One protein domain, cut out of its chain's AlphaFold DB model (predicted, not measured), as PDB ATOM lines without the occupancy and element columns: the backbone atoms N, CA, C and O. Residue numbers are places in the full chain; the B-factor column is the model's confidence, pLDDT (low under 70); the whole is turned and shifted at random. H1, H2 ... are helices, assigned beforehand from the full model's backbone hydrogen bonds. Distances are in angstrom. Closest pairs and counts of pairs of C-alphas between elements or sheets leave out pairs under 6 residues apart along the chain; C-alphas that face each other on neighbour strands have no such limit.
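Overview. This is residues 2 to 72 of the 282 residues of the protein "Para-nitrobenzyl esterase" of gut metagenome (UniProt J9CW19). Two long helices, H3 and H1, cross each other at a slant and run opposite ways, coming closest at Leu 15 and Ala 45. The short helix H2 lies at one end of this pair, within the turn of chain from H1 to H3, and at the other end residues 54 to 72 form a long stretch with no named element. The printed part has 71 residues with three named helices, in the order H1, H2, H3, and no named strand; its class is all helix. It is compact, with a radius of gyration of the C-alphas of 12.6 A, and the C-alphas span 33 by 24 by 18 A along their three main axes.

Arrangement. H3, residues 35 to 53, touches H1, residues 6 to 20, with 25 pairs of C-alphas within 8 A. Their closest C-alphas are those of Leu 15 and Ala 45, 4.9 A apart, and their centres are 8.2 A apart. Their lines stand at a steep tilt of 48 degrees, opposite ways. H2, residues 27 to 31, and H3 are close but not clearly touching: their closest C-alphas, those of Leu 30 and Leu 38, are 7.9 A apart. H1 and H2 are near each other, with 5 pairs of C-alphas within 10 A and the closest only just beyond 8 A, at 8.1 A. In H1 and H3 every O i to N i+4 pair is within hydrogen-bond range. In H2 this holds for 0 of 1 such pairs, while 2 of its 2 O i to N i+3 pairs are within range.

Along the chain. H3 is the longest helix, with 19 residues from Tyr 35 to Tyr 53 and 26.6 A from first to last C-alpha. It begins at C-alpha 35, (226.185, 231.884, 149.540), and ends at C-alpha 53, (211.324, 253.985, 150.444). H1 has 15 residues, Thr 6 to Leu 20, and measures 21.4 A; its C-alpha 6 is at (223.562, 255.531, 154.126). H2 has 5 residues, Ile 27 to Gln 31, and measures 8.3 A.

Size, cuts and confidence. The two C-alphas farthest apart are those of Asn 25 and Trp 59, at 35.9 A, while the first and last printed C-alphas, those of Thr 2 and Ser 72, are 9.9 A apart. The printed part has no cut. The link from H1 to H2 is short, with 6 residues, and that from H2 to H3 is tight, with 3. The C-alphas of residues 54 to 72 lie 9 to 21 A from the mean of the C-alphas. The mean pLDDT of the printed part is 86.2; residues 2 to 3 and 65 to 72 are under 70, where the model's confidence is low.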
ATOM      1  N   THR A   2     220.683 260.069 142.469       52.41
ATOM      2  CA  THR A   2     221.742 259.214 141.905       52.41
ATOM      3  C   THR A   2     222.433 258.280 142.893       52.41
ATOM      4  O   THR A   2     223.317 257.566 142.453       52.41
ATOM      5  N   ASN A   3     222.062 258.266 144.178       62.78
ATOM      6  CA  ASN A   3     222.760 257.479 145.197       62.78
ATOM      7  C   ASN A   3     221.766 256.774 146.132       62.78
ATOM      8  O   ASN A   3     220.758 257.361 146.539       62.78
ATOM      9  N   VAL A   4     222.090 255.544 146.527       71.38
ATOM     10  CA  VAL A   4     221.510 254.892 147.708       71.38
ATOM     11  C   VAL A   4     222.020 255.633 148.946       71.38
ATOM     12  O   VAL A   4     223.215 255.853 149.094       71.38
ATOM     13  N   THR A   5     221.140 256.056 149.853       77.06
ATOM     14  CA  THR A   5     221.590 256.773 151.062       77.06
ATOM     15  C   THR A   5     222.200 255.814 152.084       77.06
ATOM     16  O   THR A   5     221.832 254.637 152.137       77.06
ATOM     17  N   THR A   6     223.051 256.320 152.984       81.62
ATOM     18  CA  THR A   6     223.562 255.531 154.126       81.62
ATOM     19  C   THR A   6     222.424 254.921 154.954       81.62
ATOM     20  O   THR A   6     222.530 253.792 155.436       81.62
ATOM     21  N   LYS A   7     221.302 255.641 155.086       86.50
ATOM     22  CA  LYS A   7     220.088 255.156 155.755       86.50
ATOM     23  C   LYS A   7     219.515 253.927 155.049       86.50
ATOM     24  O   LYS A   7     219.248 252.923 155.702       86.50
ATOM     25  N   THR A   8     219.367 253.992 153.729       87.12
ATOM     26  CA  THR A   8     218.873 252.874 152.916       87.12
ATOM     27  C   THR A   8     219.824 251.678 152.981       87.12
ATOM     28  O   THR A   8     219.365 250.560 153.194       87.12
ATOM     29  N   GLY A   9     221.139 251.900 152.888       88.12
ATOM     30  CA  GLY A   9     222.139 250.831 153.003       88.12
ATOM     31  C   GLY A   9     222.095 250.108 154.355       88.12
ATOM     32  O   GLY A   9     222.074 248.880 154.401       88.12
ATOM     33  N   ARG A  10     221.989 250.855 155.465       91.12
ATOM     34  CA  ARG A  10     221.804 250.267 156.806       91.12
ATOM     35  C   ARG A  10     220.513 249.467 156.904       91.12
ATOM     36  O   ARG A  10     220.523 248.371 157.456       91.12
ATOM     37  N   ARG A  11     219.425 249.980 156.324       93.94
ATOM     38  CA  ARG A  11     218.137 249.287 156.325       93.94
ATOM     39  C   ARG A  11     218.198 247.955 155.578       93.94
ATOM     40  O   ARG A  11     217.652 246.972 156.066       93.94
ATOM     41  N   VAL A  12     218.888 247.901 154.438       93.44
ATOM     42  CA  VAL A  12     219.126 246.633 153.727       93.44
ATOM     43  C   VAL A  12     219.897 245.660 154.612       93.44
ATOM     44  O   VAL A  12     219.456 244.528 154.757       93.44
ATOM     45  N   ALA A  13     220.985 246.096 155.255       93.81
ATOM     46  CA  ALA A  13     221.776 245.230 156.131       93.81
ATOM     47  C   ALA A  13     220.946 244.650 157.294       93.81
ATOM     48  O   ALA A  13     220.998 243.449 157.549       93.81
ATOM     49  N   GLU A  14     220.135 245.479 157.957       95.69
ATOM     50  CA  GLU A  14     219.206 245.032 159.006       95.69
ATOM     51  C   GLU A  14     218.221 243.976 158.491       95.69
ATOM     52  O   GLU A  14     218.014 242.946 159.129       95.69
ATOM     53  N   LEU A  15     217.614 244.219 157.327       96.81
ATOM     54  CA  LEU A  15     216.660 243.294 156.720       96.81
ATOM     55  C   LEU A  15     217.327 241.985 156.281       96.81
ATOM     56  O   LEU A  15     216.736 240.925 156.457       96.81
ATOM     57  N   THR A  16     218.559 242.032 155.766       96.94
ATOM     58  CA  THR A  16     219.323 240.827 155.415       96.94
ATOM     59  C   THR A  16     219.573 239.961 156.645       96.94
ATOM     60  O   THR A  16     219.315 238.762 156.598       96.94
ATOM     61  N   LEU A  17     220.004 240.561 157.758       97.12
ATOM     62  CA  LEU A  17     220.214 239.843 159.020       97.12
ATOM     63  C   LEU A  17     218.914 239.230 159.552       97.12
ATOM     64  O   LEU A  17     218.897 238.056 159.915       97.12
ATOM     65  N   ASN A  18     217.810 239.982 159.514       96.62
ATOM     66  CA  ASN A  18     216.495 239.482 159.925       96.62
ATOM     67  C   ASN A  18     216.028 238.298 159.063       96.62
ATOM     68  O   ASN A  18     215.521 237.319 159.602       96.62
ATOM     69  N   ASN A  19     216.227 238.366 157.742       97.44
ATOM     70  CA  ASN A  19     215.870 237.290 156.813       97.44
ATOM     71  C   ASN A  19     216.702 236.014 157.035       97.44
ATOM     72  O   ASN A  19     216.230 234.925 156.724       97.44
ATOM     73  N   LEU A  20     217.918 236.148 157.574       97.44
ATOM     74  CA  LEU A  20     218.800 235.034 157.942       97.44
ATOM     75  C   LEU A  20     218.604 234.561 159.390       97.44
ATOM     76  O   LEU A  20     219.220 233.582 159.797       97.44
ATOM     77  N   GLY A  21     217.786 235.257 160.184       96.81
ATOM     78  CA  GLY A  21     217.640 234.980 161.613       96.81
ATOM     79  C   GLY A  21     218.901 235.269 162.436       96.81
ATOM     80  O   GLY A  21     219.045 234.716 163.520       96.81
ATOM     81  N   ILE A  22     219.809 236.119 161.941       97.00
ATOM     82  CA  ILE A  22     221.074 236.452 162.611       97.00
ATOM     83  C   ILE A  22     220.882 237.700 163.474       97.00
ATOM     84  O   ILE A  22     220.535 238.776 162.978       97.00
ATOM     85  N   GLY A  23     221.144 237.584 164.774       93.56
ATOM     86  CA  GLY A  23     221.107 238.716 165.688       93.56
ATOM     87  C   GLY A  23     222.263 239.697 165.473       93.56
ATOM     88  O   GLY A  23     223.358 239.351 165.033       93.56
ATOM     89  N   LYS A  24     222.072 240.952 165.895       88.44
ATOM     90  CA  LYS A  24     223.102 242.014 165.836       88.44
ATOM     91  C   LYS A  24     224.429 241.679 166.544       88.44
ATOM     92  O   LYS A  24     225.435 242.319 166.267       88.44
ATOM     93  N   ASN A  25     224.419 240.718 167.470       92.94
ATOM     94  CA  ASN A  25     225.599 240.272 168.219       92.94
ATOM     95  C   ASN A  25     226.213 238.982 167.637       92.94
ATOM     96  O   ASN A  25     227.213 238.501 168.156       92.94
ATOM     97  N   GLU A  26     225.625 238.437 166.570       94.44
ATOM     98  CA  GLU A  26     225.964 237.145 165.958       94.44
ATOM     99  C   GLU A  26     226.463 237.334 164.519       94.44
ATOM    100  O   GLU A  26     226.465 236.411 163.720       94.44
ATOM    101  N   ILE A  27     226.913 238.544 164.167       93.94
ATOM    102  CA  ILE A  27     227.336 238.909 162.803       93.94
ATOM    103  C   ILE A  27     228.403 237.959 162.239       93.94
ATOM    104  O   ILE A  27     228.459 237.759 161.028       93.94
ATOM    105  N   ALA A  28     229.226 237.352 163.099       95.62
ATOM    106  CA  ALA A  28     230.212 236.353 162.694       95.62
ATOM    107  C   ALA A  28     229.581 235.135 161.988       95.62
ATOM    108  O   ALA A  28     230.218 234.567 161.105       95.62
ATOM    109  N   GLU A  29     228.324 234.793 162.291       95.56
ATOM    110  CA  GLU A  29     227.603 233.686 161.651       95.56
ATOM    111  C   GLU A  29     227.400 233.893 160.150       95.56
ATOM    112  O   GLU A  29     227.295 232.915 159.413       95.56
ATOM    113  N   LEU A  30     227.450 235.138 159.651       95.44
ATOM    114  CA  LEU A  30     227.429 235.411 158.209       95.44
ATOM    115  C   LEU A  30     228.526 234.650 157.450       95.44
ATOM    116  O   LEU A  30     228.332 234.327 156.281       95.44
ATOM    117  N   GLN A  31     229.660 234.353 158.095       96.12
ATOM    118  CA  GLN A  31     230.763 233.600 157.483       96.12
ATOM    119  C   GLN A  31     230.409 232.131 157.214       96.12
ATOM    120  O   GLN A  31     231.042 231.499 156.369       96.12
ATOM    121  N   ASN A  32     229.399 231.603 157.909       97.00
ATOM    122  CA  ASN A  32     228.948 230.218 157.804       97.00
ATOM    123  C   ASN A  32     227.701 230.065 156.917       97.00
ATOM    124  O   ASN A  32     227.339 228.942 156.567       97.00
ATOM    125  N   VAL A  33     227.040 231.169 156.543       97.44
ATOM    126  CA  VAL A  33     225.831 231.139 155.710       97.44
ATOM    127  C   VAL A  33     226.189 230.690 154.289       97.44
ATOM    128  O   VAL A  33     227.046 231.306 153.646       97.44
ATOM    129  N   PRO A  34     225.516 229.665 153.734       98.06
ATOM    130  CA  PRO A  34     225.688 229.297 152.337       98.06
ATOM    131  C   PRO A  34     225.414 230.487 151.416       98.06
ATOM    132  O   PRO A  34     224.397 231.165 151.543       98.06
ATOM    133  N   TYR A  35     226.284 230.715 150.428       97.06
ATOM    134  CA  TYR A  35     226.185 231.884 149.540       97.06
ATOM    135  C   TYR A  35     224.783 232.075 148.935       97.06
ATOM    136  O   TYR A  35     224.296 233.196 148.848       97.06
ATOM    137  N   LYS A  36     224.107 230.984 148.548       97.81
ATOM    138  CA  LYS A  36     222.759 231.042 147.964       97.81
ATOM    139  C   LYS A  36     221.700 231.561 148.937       97.81
ATOM    140  O   LYS A  36     220.781 232.254 148.511       97.81
ATOM    141  N   GLU A  37     221.840 231.263 150.224       97.75
ATOM    142  CA  GLU A  37     220.947 231.767 151.270       97.75
ATOM    143  C   GLU A  37     221.228 233.244 151.556       97.75
ATOM    144  O   GLU A  37     220.294 234.043 151.630       97.75
ATOM    145  N   LEU A  38     222.507 233.629 151.609       96.62
ATOM    146  CA  LEU A  38     222.917 235.027 151.756       96.62
ATOM    147  C   LEU A  38     222.424 235.893 150.582       96.62
ATOM    148  O   LEU A  38     221.873 236.971 150.798       96.62
ATOM    149  N   GLU A  39     222.573 235.403 149.348       95.88
ATOM    150  CA  GLU A  39     222.077 236.042 148.122       95.88
ATOM    151  C   GLU A  39     220.551 236.213 148.164       95.88
ATOM    152  O   GLU A  39     220.041 237.310 147.926       95.88
ATOM    153  N   ALA A  40     219.810 235.158 148.517       96.25
ATOM    154  CA  ALA A  40     218.353 235.213 148.618       96.25
ATOM    155  C   ALA A  40     217.884 236.210 149.694       96.25
ATOM    156  O   ALA A  40     217.013 237.045 149.427       96.25
ATOM    157  N   ALA A  41     218.492 236.171 150.883       96.81
ATOM    158  CA  ALA A  41     218.179 237.080 151.982       96.81
ATOM    159  C   ALA A  41     218.500 238.544 151.642       96.81
ATOM    160  O   ALA A  41     217.707 239.438 151.956       96.81
ATOM    161  N   GLY A  42     219.629 238.786 150.968       94.12
ATOM    162  CA  GLY A  42     220.042 240.100 150.472       94.12
ATOM    163  C   GLY A  42     219.087 240.659 149.417       94.12
ATOM    164  O   GLY A  42     218.633 241.798 149.533       94.12
ATOM    165  N   ASN A  43     218.702 239.850 148.427       91.69
ATOM    166  CA  ASN A  43     217.758 240.259 147.381       91.69
ATOM    167  C   ASN A  43     216.365 240.580 147.943       91.69
ATOM    168  O   ASN A  43     215.756 241.593 147.573       91.69
ATOM    169  N   ALA A  44     215.874 239.766 148.883       93.62
ATOM    170  CA  ALA A  44     214.621 240.036 149.587       93.62
ATOM    171  C   ALA A  44     214.691 241.341 150.400       93.62
ATOM    172  O   ALA A  44     213.769 242.158 150.341       93.62
ATOM    173  N   ALA A  45     215.810 241.579 151.092       94.62
ATOM    174  CA  ALA A  45     216.053 242.801 151.854       94.62
ATOM    175  C   ALA A  45     216.076 244.058 150.969       94.62
ATOM    176  O   ALA A  45     215.428 245.049 151.302       94.62
ATOM    177  N   MET A  46     216.761 244.014 149.821       90.44
ATOM    178  CA  MET A  46     216.771 245.120 148.856       90.44
ATOM    179  C   MET A  46     215.371 245.412 148.310       90.44
ATOM    180  O   MET A  46     214.963 246.571 148.269       90.44
ATOM    181  N   THR A  47     214.613 244.370 147.952       89.75
ATOM    182  CA  THR A  47     213.232 244.506 147.456       89.75
ATOM    183  C   THR A  47     212.328 245.146 148.509       89.75
ATOM    184  O   THR A  47     211.527 246.032 148.206       89.75
ATOM    185  N   GLN A  48     212.448 244.712 149.764       93.69
ATOM    186  CA  GLN A  48     211.666 245.270 150.860       93.69
ATOM    187  C   GLN A  48     212.053 246.724 151.147       93.69
ATOM    188  O   GLN A  48     211.169 247.575 151.197       93.69
ATOM    189  N   ALA A  49     213.346 247.036 151.273       92.31
ATOM    190  CA  ALA A  49     213.810 248.406 151.485       92.31
ATOM    191  C   ALA A  49     213.361 249.335 150.344       92.31
ATOM    192  O   ALA A  49     212.935 250.462 150.587       92.31
ATOM    193  N   ALA A  50     213.399 248.855 149.100       88.44
ATOM    194  CA  ALA A  50     212.926 249.618 147.957       88.44
ATOM    195  C   ALA A  50     211.431 249.945 148.058       88.44
ATOM    196  O   ALA A  50     211.049 251.094 147.853       88.44
ATOM    197  N   LYS A  51     210.594 248.980 148.466       90.12
ATOM    198  CA  LYS A  51     209.164 249.218 148.729       90.12
ATOM    199  C   LYS A  51     208.939 250.203 149.878       90.12
ATOM    200  O   LYS A  51     208.101 251.088 149.749       90.12
ATOM    201  N   GLU A  52     209.693 250.077 150.971       92.56
ATOM    202  CA  GLU A  52     209.604 250.977 152.134       92.56
ATOM    203  C   GLU A  52     209.929 252.436 151.771       92.56
ATOM    204  O   GLU A  52     209.328 253.358 152.322       92.56
ATOM    205  N   TYR A  53     210.861 252.651 150.837       88.25
ATOM    206  CA  TYR A  53     211.324 253.985 150.444       88.25
ATOM    207  C   TYR A  53     210.794 254.479 149.091       88.25
ATOM    208  O   TYR A  53     211.184 255.561 148.658       88.25
ATOM    209  N   GLY A  54     209.924 253.716 148.421       85.81
ATOM    210  CA  GLY A  54     209.426 254.057 147.085       85.81
ATOM    211  C   GLY A  54     210.533 254.140 146.024       85.81
ATOM    212  O   GLY A  54     210.452 254.962 145.116       85.81
ATOM    213  N   SER A  55     211.588 253.332 146.163       82.19
ATOM    214  CA  SER A  55     212.698 253.257 145.210       82.19
ATOM    215  C   SER A  55     212.391 252.266 144.093       82.19
ATOM    216  O   SER A  55     211.820 251.200 144.331       82.19
ATOM    217  N   ILE A  56     212.833 252.608 142.887       79.06
ATOM    218  CA  ILE A  56     212.823 251.735 141.716       79.06
ATOM    219  C   ILE A  56     214.259 251.504 141.244       79.06
ATOM    220  O   ILE A  56     215.111 252.387 141.378       79.06
ATOM    221  N   ASP A  57     214.535 250.309 140.733       74.25
ATOM    222  CA  ASP A  57     215.798 249.994 140.079       74.25
ATOM    223  C   ASP A  57     215.871 250.608 138.672       74.25
ATOM    224  O   ASP A  57     214.946 251.273 138.195       74.25
ATOM    225  N   SER A  58     216.991 250.367 137.990       70.12
ATOM    226  CA  SER A  58     217.221 250.817 136.613       70.12
ATOM    227  C   SER A  58     216.227 250.241 135.594       70.12
ATOM    228  O   SER A  58     216.191 250.710 134.461       70.12
ATOM    229  N   TRP A  59     215.410 249.260 135.991       70.38
ATOM    230  CA  TRP A  59     214.428 248.564 135.160       70.38
ATOM    231  C   TRP A  59     212.979 248.884 135.546       70.38
ATOM    232  O   TRP A  59     212.053 248.254 135.039       70.38
ATOM    233  N   GLY A  60     212.764 249.855 136.439       72.81
ATOM    234  CA  GLY A  60     211.430 250.273 136.874       72.81
ATOM    235  C   GLY A  60     210.751 249.315 137.857       72.81
ATOM    236  O   GLY A  60     209.578 249.506 138.179       72.81
ATOM    237  N   ASN A  61     211.463 248.307 138.364       76.69
ATOM    238  CA  ASN A  61     210.958 247.404 139.394       76.69
ATOM    239  C   ASN A  61     211.304 247.942 140.788       76.69
ATOM    240  O   ASN A  61     212.276 248.682 140.929       76.69
ATOM    241  N   PRO A  62     210.572 247.565 141.855       75.88
ATOM    242  CA  PRO A  62     210.987 247.877 143.219       75.88
ATOM    243  C   PRO A  62     212.384 247.309 143.511       75.88
ATOM    244  O   PRO A  62     212.550 246.107 143.713       75.88
ATOM    245  N   GLY A  63     213.381 248.187 143.553       75.31
ATOM    246  CA  GLY A  63     214.777 247.841 143.781       75.31
ATOM    247  C   GLY A  63     215.629 249.074 144.078       75.31
ATOM    248  O   GLY A  63     215.149 250.213 144.093       75.31
ATOM    249  N   LEU A  64     216.900 248.837 144.392       78.44
ATOM    250  CA  LEU A  64     217.875 249.895 144.650       78.44
ATOM    251  C   LEU A  64     218.754 250.107 143.420       78.44
ATOM    252  O   LEU A  64     219.109 249.156 142.726       78.44
ATOM    253  N   LEU A  65     219.135 251.358 143.173       67.94
ATOM    254  CA  LEU A  65     220.046 251.700 142.086       67.94
ATOM    255  C   LEU A  65     221.463 251.195 142.388       67.94
ATOM    256  O   LEU A  65     221.957 251.347 143.507       67.94
ATOM    257  N   TRP A  66     222.141 250.662 141.369       64.88
ATOM    258  CA  TRP A  66     223.564 250.302 141.415       64.88
ATOM    259  C   TRP A  66     224.433 251.556 141.485       64.88
ATOM    260  O   TRP A  66     224.938 252.059 140.484       64.88
ATOM    261  N   THR A  67     224.543 252.119 142.682       65.56
ATOM    262  CA  THR A  67     225.172 253.419 142.909       65.56
ATOM    263  C   THR A  67     225.949 253.394 144.219       65.56
ATOM    264  O   THR A  67     225.555 252.680 145.148       65.56
ATOM    265  N   PRO A  68     227.054 254.150 144.331       64.44
ATOM    266  CA  PRO A  68     227.757 254.281 145.597       64.44
ATOM    267  C   PRO A  68     226.828 254.805 146.698       64.44
ATOM    268  O   PRO A  68     226.006 255.696 146.470       64.44
ATOM    269  N   VAL A  69     226.993 254.279 147.913       61.88
ATOM    270  CA  VAL A  69     226.255 254.743 149.092       61.88
ATOM    271  C   VAL A  69     226.927 255.996 149.650       61.88
ATOM    272  O   VAL A  69     227.728 255.913 150.577       61.88
ATOM    273  N   VAL A  70     226.671 257.152 149.040       61.75
ATOM    274  CA  VAL A  70     227.296 258.426 149.428       61.75
ATOM    275  C   VAL A  70     226.329 259.598 149.271       61.75
ATOM    276  O   VAL A  70     225.532 259.639 148.338       61.75
ATOM    277  N   ASP A  71     226.417 260.594 150.152       58.22
ATOM    278  CA  ASP A  71     225.584 261.807 150.072       58.22
ATOM    279  C   ASP A  71     226.214 262.892 149.159       58.22
ATOM    280  O   ASP A  71     225.543 263.829 148.732       58.22
ATOM    281  N   SER A  72     227.504 262.749 148.818       67.19
ATOM    282  CA  SER A  72     228.292 263.588 147.892       67.19
ATOM    283  C   SER A  72     229.502 262.797 147.355       67.19
ATOM    284  O   SER A  72     229.699 261.653 147.761       67.19
TER     285      SER A  72